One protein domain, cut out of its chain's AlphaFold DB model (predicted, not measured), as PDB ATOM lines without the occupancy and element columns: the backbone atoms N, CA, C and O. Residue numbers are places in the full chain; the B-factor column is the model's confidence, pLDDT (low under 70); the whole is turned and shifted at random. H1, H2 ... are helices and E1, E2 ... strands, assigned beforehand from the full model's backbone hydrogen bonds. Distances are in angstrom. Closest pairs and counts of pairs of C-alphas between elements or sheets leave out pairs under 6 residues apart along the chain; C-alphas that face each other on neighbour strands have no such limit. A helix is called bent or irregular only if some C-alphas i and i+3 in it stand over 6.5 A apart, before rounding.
ATOM      1  N   PHE A   8      37.195  39.333  -8.562       92.94
ATOM      2  CA  PHE A   8      38.392  38.544  -8.320       92.94
ATOM      3  C   PHE A   8      39.276  39.268  -7.304       92.94
ATOM      4  O   PHE A   8      39.651  40.419  -7.523       92.94
ATOM      5  N   ILE A   9      39.587  38.596  -6.195       92.81
ATOM      6  CA  ILE A   9      40.494  39.109  -5.166       92.81
ATOM      7  C   ILE A   9      41.824  38.375  -5.306       92.81
ATOM      8  O   ILE A   9      41.879  37.157  -5.146       92.81
ATOM      9  N   GLU A  10      42.880  39.117  -5.618       93.38
ATOM     10  CA  GLU A  10      44.241  38.604  -5.718       93.38
ATOM     11  C   GLU A  10      44.977  38.847  -4.399       93.38
ATOM     12  O   GLU A  10      45.148  39.987  -3.961       93.38
ATOM     13  N   MET A  11      45.422  37.757  -3.776       91.12
ATOM     14  CA  MET A  11      46.313  37.800  -2.612       91.12
ATOM     15  C   MET A  11      47.770  37.507  -2.992       91.12
ATOM     16  O   MET A  11      48.674  37.784  -2.203       91.12
ATOM     17  N   GLY A  12      48.012  36.942  -4.184       89.81
ATOM     18  CA  GLY A  12      49.351  36.722  -4.707       89.81
ATOM     19  C   GLY A  12      50.080  38.044  -4.934       89.81
ATOM     20  O   GLY A  12      49.492  39.030  -5.370       89.81
ATOM     21  N   LYS A  13      51.377  38.070  -4.623       88.31
ATOM     22  CA  LYS A  13      52.225  39.264  -4.793       88.31
ATOM     23  C   LYS A  13      53.171  39.178  -5.985       88.31
ATOM     24  O   LYS A  13      53.669  40.204  -6.426       88.31
ATOM     25  N   THR A  14      53.426  37.973  -6.489       88.25
ATOM     26  CA  THR A  14      54.388  37.739  -7.575       88.25
ATOM     27  C   THR A  14      53.790  38.036  -8.948       88.25
ATOM     28  O   THR A  14      54.452  38.657  -9.769       88.25
ATOM     29  N   ASP A  15      52.532  37.646  -9.168       88.06
ATOM     30  CA  ASP A  15      51.870  37.676 -10.480       88.06
ATOM     31  C   ASP A  15      50.635  38.596 -10.470       88.06
ATOM     32  O   ASP A  15      49.546  38.224 -10.921       88.06
ATOM     33  N   VAL A  16      50.780  39.794  -9.895       92.50
ATOM     34  CA  VAL A  16      49.720  40.814  -9.921       92.50
ATOM     35  C   VAL A  16      49.469  41.232 -11.371       92.50
ATOM     36  O   VAL A  16      50.410  41.535 -12.104       92.50
ATOM     37  N   ARG A  17      48.200  41.225 -11.788       92.06
ATOM     38  CA  ARG A  17      47.789  41.518 -13.167       92.06
ATOM     39  C   ARG A  17      47.506  43.001 -13.341       92.06
ATOM     40  O   ARG A  17      46.973  43.633 -12.429       92.06
ATOM     41  N   ASP A  18      47.797  43.514 -14.531       89.94
ATOM     42  CA  ASP A  18      47.276  44.809 -14.944       89.94
ATOM     43  C   ASP A  18      45.768  44.687 -15.187       89.94
ATOM     44  O   ASP A  18      45.292  43.718 -15.783       89.94
ATOM     45  N   THR A  19      45.006  45.661 -14.701       86.50
ATOM     46  CA  THR A  19      43.566  45.739 -14.938       86.50
ATOM     47  C   THR A  19      43.222  45.947 -16.409       86.50
ATOM     48  O   THR A  19      42.144  45.530 -16.823       86.50
ATOM     49  N   GLU A  20      44.119  46.553 -17.192       87.88
ATOM     50  CA  GLU A  20      43.930  46.775 -18.631       87.88
ATOM     51  C   GLU A  20      43.968  45.468 -19.439       87.88
ATOM     52  O   GLU A  20      43.299  45.352 -20.464       87.88
ATOM     53  N   ASP A  21      44.681  44.454 -18.941       90.12
ATOM     54  CA  ASP A  21      44.793  43.138 -19.580       90.12
ATOM     55  C   ASP A  21      43.609  42.208 -19.251       90.12
ATOM     56  O   ASP A  21      43.553  41.056 -19.704       90.12
ATOM     57  N   LEU A  22      42.662  42.665 -18.427       89.00
ATOM     58  CA  LEU A  22      41.534  41.856 -17.984       89.00
ATOM     59  C   LEU A  22      40.329  41.986 -18.922       89.00
ATOM     60  O   LEU A  22      40.027  43.071 -19.416       89.00
ATOM     61  N   PRO A  23      39.565  40.894 -19.120       87.62
ATOM     62  CA  PRO A  23      38.284  40.964 -19.806       87.62
ATOM     63  C   PRO A  23      37.342  41.991 -19.167       87.62
ATOM     64  O   PRO A  23      37.261  42.099 -17.939       87.62
ATOM     65  N   GLU A  24      36.565  42.681 -20.002       88.81
ATOM     66  CA  GLU A  24      35.524  43.592 -19.530       88.81
ATOM     67  C   GLU A  24      34.510  42.884 -18.615       88.81
ATOM     68  O   GLU A  24      34.213  41.693 -18.757       88.81
ATOM     69  N   GLY A  25      33.946  43.638 -17.669       88.69
ATOM     70  CA  GLY A  25      32.962  43.108 -16.724       88.69
ATOM     71  C   GLY A  25      33.570  42.255 -15.609       88.69
ATOM     72  O   GLY A  25      32.862  41.447 -15.009       88.69
ATOM     73  N   ILE A  26      34.860  42.411 -15.305       91.81
ATOM     74  CA  ILE A  26      35.497  41.828 -14.118       91.81
ATOM     75  C   ILE A  26      35.960  42.957 -13.201       91.81
ATOM     76  O   ILE A  26      36.658  43.873 -13.620       91.81
ATOM     77  N   THR A  27      35.601  42.877 -11.919       92.81
ATOM     78  CA  THR A  27      36.233  43.708 -10.887       92.81
ATOM     79  C   THR A  27      37.419  42.948 -10.316       92.81
ATOM     80  O   THR A  27      37.233  41.929  -9.649       92.81
ATOM     81  N   TYR A  28      38.627  43.438 -10.557       93.94
ATOM     82  CA  TYR A  28      39.852  42.866 -10.013       93.94
ATOM     83  C   TYR A  28      40.409  43.751  -8.910       93.94
ATOM     84  O   TYR A  28      40.517  44.962  -9.074       93.94
ATOM     85  N   GLN A  29      40.761  43.135  -7.788       92.56
ATOM     86  CA  GLN A  29      41.405  43.808  -6.674       92.56
ATOM     87  C   GLN A  29      42.586  42.965  -6.207       92.56
ATOM     88  O   GLN A  29      42.395  41.920  -5.584       92.56
ATOM     89  N   ALA A  30      43.801  43.448  -6.456       93.25
ATOM     90  CA  ALA A  30      44.956  43.029  -5.678       93.25
ATOM     91  C   ALA A  30      44.896  43.721  -4.314       93.25
ATOM     92  O   ALA A  30      44.663  44.929  -4.243       93.25
ATOM     93  N   PHE A  31      45.029  42.951  -3.239       89.56
ATOM     94  CA  PHE A  31      44.844  43.466  -1.886       89.56
ATOM     95  C   PHE A  31      45.910  42.941  -0.923       89.56
ATOM     96  O   PHE A  31      46.323  41.781  -0.974       89.56
ATOM     97  N   ASP A  32      46.355  43.811  -0.026       89.69
ATOM     98  CA  ASP A  32      47.152  43.511   1.152       89.69
ATOM     99  C   ASP A  32      46.359  43.829   2.420       89.69
ATOM    100  O   ASP A  32      46.046  44.985   2.694       89.69
ATOM    101  N   LEU A  33      46.075  42.822   3.247       86.81
ATOM    102  CA  LEU A  33      45.283  43.038   4.459       86.81
ATOM    103  C   LEU A  33      45.916  44.046   5.420       86.81
ATOM    104  O   LEU A  33      45.190  44.829   6.032       86.81
ATOM    105  N   ALA A  34      47.241  44.033   5.559       81.50
ATOM    106  CA  ALA A  34      47.925  44.907   6.500       81.50
ATOM    107  C   ALA A  34      48.022  46.344   5.974       81.50
ATOM    108  O   ALA A  34      47.874  47.281   6.759       81.50
ATOM    109  N   LEU A  35      48.253  46.524   4.668       85.75
ATOM    110  CA  LEU A  35      48.429  47.857   4.078       85.75
ATOM    111  C   LEU A  35      47.102  48.544   3.732       85.75
ATOM    112  O   LEU A  35      46.984  49.750   3.934       85.75
ATOM    113  N   ASP A  36      46.101  47.801   3.254       89.19
ATOM    114  CA  ASP A  36      44.912  48.400   2.635       89.19
ATOM    115  C   ASP A  36      43.724  48.547   3.600       89.19
ATOM    116  O   ASP A  36      42.894  49.439   3.427       89.19
ATOM    117  N   ALA A  37      43.596  47.688   4.621       90.75
ATOM    118  CA  ALA A  37      42.465  47.758   5.555       90.75
ATOM    119  C   ALA A  37      42.654  48.822   6.648       90.75
ATOM    120  O   ALA A  37      41.683  49.445   7.082       90.75
ATOM    121  N   GLY A  38      43.894  49.024   7.106       92.38
ATOM    122  CA  GLY A  38      44.209  49.877   8.251       92.38
ATOM    123  C   GLY A  38      43.787  49.284   9.605       92.38
ATOM    124  O   GLY A  38      42.966  48.367   9.701       92.38
ATOM    125  N   ALA A  39      44.366  49.817  10.684       94.12
ATOM    126  CA  ALA A  39      44.247  49.243  12.027       94.12
ATOM    127  C   ALA A  39      42.799  49.180  12.551       94.12
ATOM    128  O   ALA A  39      42.394  48.150  13.088       94.12
ATOM    129  N   ASP A  40      42.004  50.236  12.350       94.81
ATOM    130  CA  ASP A  40      40.624  50.303  12.857       94.81
ATOM    131  C   ASP A  40      39.728  49.234  12.223       94.81
ATOM    132  O   ASP A  40      38.937  48.574  12.902       94.81
ATOM    133  N   ARG A  41      39.879  49.009  10.912       95.56
ATOM    134  CA  ARG A  41      39.112  47.976  10.215       95.56
ATOM    135  C   ARG A  41      39.544  46.582  10.652       95.56
ATOM    136  O   ARG A  41      38.677  45.734  10.852       95.56
ATOM    137  N   ILE A  42      40.846  46.358  10.828       96.56
ATOM    138  CA  ILE A  42      41.384  45.087  11.333       96.56
ATOM    139  C   ILE A  42      40.840  44.798  12.737       96.56
ATOM    140  O   ILE A  42      40.406  43.679  12.997       96.56
ATOM    141  N   ALA A  43      40.786  45.797  13.623       96.81
ATOM    142  CA  ALA A  43      40.205  45.639  14.955       96.81
ATOM    143  C   ALA A  43      38.724  45.223  14.891       96.81
ATOM    144  O   ALA A  43      38.315  44.292  15.585       96.81
ATOM    145  N   GLY A  44      37.938  45.855  14.012       98.06
ATOM    146  CA  GLY A  44      36.545  45.468  13.774       98.06
ATOM    147  C   GLY A  44      36.399  44.035  13.247       98.06
ATOM    148  O   GLY A  44      35.561  43.285  13.741       98.06
ATOM    149  N   MET A  45      37.247  43.629  12.296       97.56
ATOM    150  CA  MET A  45      37.267  42.257  11.769       97.56
ATOM    151  C   MET A  45      37.622  41.229  12.853       97.56
ATOM    152  O   MET A  45      37.007  40.171  12.919       97.56
ATOM    153  N   LEU A  46      38.588  41.532  13.725       97.50
ATOM    154  CA  LEU A  46      38.960  40.650  14.834       97.50
ATOM    155  C   LEU A  46      37.809  40.469  15.831       97.50
ATOM    156  O   LEU A  46      37.577  39.349  16.278       97.50
ATOM    157  N   ALA A  47      37.072  41.538  16.150       98.31
ATOM    158  CA  ALA A  47      35.896  41.448  17.014       98.31
ATOM    159  C   ALA A  47      34.812  40.544  16.404       98.31
ATOM    160  O   ALA A  47      34.283  39.669  17.083       98.31
ATOM    161  N   GLU A  48      34.537  40.694  15.105       98.38
ATOM    162  CA  GLU A  48      33.584  39.839  14.389       98.38
ATOM    163  C   GLU A  48      34.026  38.367  14.377       98.38
ATOM    164  O   GLU A  48      33.220  37.473  14.635       98.38
ATOM    165  N   LEU A  49      35.318  38.097  14.157       97.81
ATOM    166  CA  LEU A  49      35.860  36.736  14.205       97.81
ATOM    167  C   LEU A  49      35.661  36.084  15.579       97.81
ATOM    168  O   LEU A  49      35.286  34.914  15.635       97.81
ATOM    169  N   VAL A  50      35.873  36.818  16.677       98.19
ATOM    170  CA  VAL A  50      35.657  36.304  18.041       98.19
ATOM    171  C   VAL A  50      34.206  35.858  18.244       98.19
ATOM    172  O   VAL A  50      33.980  34.753  18.740       98.19
ATOM    173  N   GLU A  51      33.231  36.651  17.799       98.44
ATOM    174  CA  GLU A  51      31.807  36.291  17.880       98.44
ATOM    175  C   GLU A  51      31.465  35.066  17.012       98.44
ATOM    176  O   GLU A  51      30.700  34.183  17.415       98.44
ATOM    177  N   LEU A  52      32.067  34.954  15.827       98.69
ATOM    178  CA  LEU A  52      31.871  33.805  14.938       98.69
ATOM    179  C   LEU A  52      32.454  32.505  15.515       98.69
ATOM    180  O   LEU A  52      31.853  31.440  15.360       98.69
ATOM    181  N   PHE A  53      33.584  32.574  16.220       98.38
ATOM    182  CA  PHE A  53      34.099  31.430  16.979       98.38
ATOM    183  C   PHE A  53      33.215  31.111  18.190       98.38
ATOM    184  O   PHE A  53      32.897  29.945  18.416       98.38
ATOM    185  N   GLY A  54      32.779  32.127  18.941       97.94
ATOM    186  CA  GLY A  54      31.913  31.956  20.112       97.94
ATOM    187  C   GLY A  54      30.551  31.335  19.780       97.94
ATOM    188  O   GLY A  54      30.024  30.547  20.563       97.94
ATOM    189  N   SER A  55      30.012  31.631  18.594       98.25
ATOM    190  CA  SER A  55      28.772  31.038  18.076       98.25
ATOM    191  C   SER A  55      28.958  29.671  17.405       98.25
ATOM    192  O   SER A  55      27.970  29.013  17.080       98.25
ATOM    193  N   GLY A  56      30.201  29.224  17.189       97.75
ATOM    194  CA  GLY A  56      30.510  27.965  16.504       97.75
ATOM    195  C   GLY A  56      30.330  28.003  14.983       97.75
ATOM    196  O   GLY A  56      30.416  26.961  14.336       97.75
ATOM    197  N   ALA A  57      30.102  29.184  14.396       98.44
ATOM    198  CA  ALA A  57      30.076  29.363  12.945       98.44
ATOM    199  C   ALA A  57      31.462  29.134  12.313       98.44
ATOM    200  O   ALA A  57      31.556  28.732  11.153       98.44
ATOM    201  N   LEU A  58      32.530  29.361  13.084       98.25
ATOM    202  CA  LEU A  58      33.909  29.047  12.719       98.25
ATOM    203  C   LEU A  58      34.520  28.015  13.671       98.25
ATOM    204  O   LEU A  58      34.216  27.972  14.863       98.25
ATOM    205  N   SER A  59      35.437  27.211  13.135       97.00
ATOM    206  CA  SER A  59      36.280  26.285  13.895       97.00
ATOM    207  C   SER A  59      37.744  26.487  13.513       97.00
ATOM    208  O   SER A  59      38.053  26.968  12.422       97.00
ATOM    209  N   LEU A  60      38.650  26.198  14.447       95.62
ATOM    210  CA  LEU A  60      40.082  26.366  14.211       95.62
ATOM    211  C   LEU A  60      40.569  25.350  13.165       95.62
ATOM    212  O   LEU A  60      40.139  24.193  13.207       95.62
ATOM    213  N   PRO A  61      41.491  25.735  12.264       95.44
ATOM    214  CA  PRO A  61      42.162  24.769  11.405       95.44
ATOM    215  C   PRO A  61      43.038  23.813  12.241       95.44
ATOM    216  O   PRO A  61      43.375  24.126  13.390       95.44
ATOM    217  N   PRO A  62      43.444  22.656  11.688       96.31
ATOM    218  CA  PRO A  62      44.403  21.771  12.340       96.31
ATOM    219  C   PRO A  62      45.690  22.508  12.723       96.31
ATOM    220  O   PRO A  62      46.263  23.249  11.927       96.31
ATOM    221  N   VAL A  63      46.179  22.275  13.943       96.56
ATOM    222  CA  VAL A  63      47.407  22.905  14.442       96.56
ATOM    223  C   VAL A  63      48.516  21.867  14.541       96.56
ATOM    224  O   VAL A  63      48.341  20.799  15.131       96.56
ATOM    225  N   ARG A  64      49.691  22.204  14.003       96.12
ATOM    226  CA  ARG A  64      50.941  21.492  14.268       96.12
ATOM    227  C   ARG A  64      51.922  22.446  14.938       96.12
ATOM    228  O   ARG A  64      52.179  23.525  14.415       96.12
ATOM    229  N   CYS A  65      52.448  22.037  16.087       96.88
ATOM    230  CA  CYS A  65      53.341  22.853  16.904       96.88
ATOM    231  C   CYS A  65      54.782  22.344  16.827       96.88
ATOM    232  O   CYS A  65      55.013  21.140  16.737       96.88
ATOM    233  N   TRP A  66      55.723  23.277  16.939       97.75
ATOM    234  CA  TRP A  66      57.157  23.039  17.095       97.75
ATOM    235  C   TRP A  66      57.675  23.905  18.238       97.75
ATOM    236  O   TRP A  66      57.096  24.956  18.529       97.75
ATOM    237  N   ASP A  67      58.772  23.493  18.868       98.19
ATOM    238  CA  ASP A  67      59.496  24.395  19.757       98.19
ATOM    239  C   ASP A  67      60.131  25.537  18.941       98.19
ATOM    240  O   ASP A  67      60.553  25.343  17.801       98.19
ATOM    241  N   VAL A  68      60.242  26.744  19.508       97.00
ATOM    242  CA  VAL A  68      60.847  27.901  18.816       97.00
ATOM    243  C   VAL A  68      62.288  27.626  18.345       97.00
ATOM    244  O   VAL A  68      62.733  28.166  17.329       97.00
ATOM    245  N   ARG A  69      63.010  26.739  19.044       98.06
ATOM    246  CA  ARG A  69      64.362  26.281  18.686       98.06
ATOM    247  C   ARG A  69      64.387  25.454  17.396       98.06
ATOM    248  O   ARG A  69      65.428  25.376  16.755       98.06
ATOM    249  N   GLU A  70      63.251  24.895  16.990       98.06
ATOM    250  CA  GLU A  70      63.069  24.092  15.775       98.06
ATOM    251  C   GLU A  70      62.491  24.917  14.609       98.06
ATOM    252  O   GLU A  70      62.017  24.362  13.616       98.06
ATOM    253  N   SER A  71      62.533  26.253  14.697       97.56
ATOM    254  CA  SER A  71      61.960  27.160  13.689       97.56
ATOM    255  C   SER A  71      62.388  26.835  12.254       97.56
ATOM    256  O   SER A  71      61.555  26.855  11.351       97.56
ATOM    257  N   VAL A  72      63.652  26.463  12.029       98.19
ATOM    258  CA  VAL A  72      64.158  26.079  10.699       98.19
ATOM    259  C   VAL A  72      63.379  24.900  10.107       98.19
ATOM    260  O   VAL A  72      63.038  24.920   8.922       98.19
ATOM    261  N   ASP A  73      63.073  23.885  10.912       97.81
ATOM    262  CA  ASP A  73      62.331  22.711  10.454       97.81
ATOM    263  C   ASP A  73      60.849  23.029  10.247       97.81
ATOM    264  O   ASP A  73      60.266  22.574   9.259       97.81
ATOM    265  N   ALA A  74      60.267  23.882  11.096       97.81
ATOM    266  CA  ALA A  74      58.908  24.389  10.913       97.81
ATOM    267  C   ALA A  74      58.763  25.164   9.587       97.81
ATOM    268  O   ALA A  74      57.874  24.869   8.783       97.81
ATOM    269  N   PHE A  75      59.684  26.093   9.299       98.00
ATOM    270  CA  PHE A  75      59.686  26.850   8.043       98.00
ATOM    271  C   PHE A  75      59.925  25.950   6.826       98.00
ATOM    272  O   PHE A  75      59.229  26.091   5.821       98.00
ATOM    273  N   ARG A  76      60.851  24.982   6.903       98.12
ATOM    274  CA  ARG A  76      61.087  24.025   5.807       98.12
ATOM    275  C   ARG A  76      59.852  23.168   5.526       98.12
ATOM    276  O   ARG A  76      59.524  22.930   4.367       98.12
ATOM    277  N   PHE A  77      59.160  22.722   6.571       98.06
ATOM    278  CA  PHE A  77      57.927  21.950   6.449       98.06
ATOM    279  C   PHE A  77      56.808  22.752   5.766       98.06
ATOM    280  O   PHE A  77      56.134  22.228   4.872       98.06
ATOM    281  N   MET A  78      56.641  24.026   6.141       97.62
ATOM    282  CA  MET A  78      55.669  24.929   5.518       97.62
ATOM    283  C   MET A  78      56.019  25.229   4.055       97.62
ATOM    284  O   MET A  78      55.148  25.104   3.197       97.62
ATOM    285  N   ALA A  79      57.286  25.533   3.751       97.75
ATOM    286  CA  ALA A  79      57.756  25.839   2.396       97.75
ATOM    287  C   ALA A  79      57.583  24.667   1.412       97.75
ATOM    288  O   ALA A  79      57.391  24.877   0.219       97.75
ATOM    289  N   GLN A  80      57.629  23.430   1.911       98.06
ATOM    290  CA  GLN A  80      57.369  22.215   1.131       98.06
ATOM    291  C   GLN A  80      55.872  21.877   1.012       98.06
ATOM    292  O   GLN A  80      55.543  20.806   0.503       98.06
ATOM    293  N   ALA A  81      54.979  22.732   1.524       97.31
ATOM    294  CA  ALA A  81      53.529  22.527   1.538       97.31
ATOM    295  C   ALA A  81      53.099  21.170   2.135       97.31
ATOM    296  O   ALA A  81      52.132  20.555   1.699       97.31
TER     297      ALA A  81
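AT A GLANCE: This is residues 8 to 81 of the 84 residues of an uncharacterized protein of Streptomyces sp. SID8361 (UniProt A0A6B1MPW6). This is an open chain of separate parts with no packed core: a small strand pair, E1 and E2, joined by a long loop, then short H1 and long H2, and last H3, whose residues 68 to 73 and 75 to 79 stick out. The printed part has 74 residues, with E1, E2, H1, H2, H3 in order along the chain and one parallel sheet, E1 beside E2; of the 40 residues in named elements helices hold 33 and strands 7, and the class is mostly helix. It is extended, radius of gyration of the C-alphas 17.8 A, spanning 48 by 34 by 23 A.

HOW THE PARTS SIT: Start at E1, residues 8 to 10, the parallel neighbour of E2, residues 27 to 30, at 10 degrees; N 8 and O 27 are 2.8 A apart, within hydrogen-bond range. H1, residues 33 to 36, and H2, residues 38 to 54, meet only through their link. H3, residues 68 to 79, is apart from H2. Every O i to N i+4 pair is within hydrogen-bond range in H2, 6 of 8 in H3; H1 is too short for one.

IN THESE COORDINATES: Find C-alpha 8, where E1 begins, at (38.392, 38.544, -8.320). H2 runs 24.8 A. H3 runs 16.8 A to C-alpha 79 at (57.756, 25.839, 2.396); it is irregular, with C-alphas 69 and 72 8.0 A apart.

THE WHOLE: The C-alphas farthest apart, Glu 24 and Arg 69, are 50.9 A apart. The links E1 to E2 and H2 to H3 are long. The printed part has no cut, and no printed residue is under pLDDT 70.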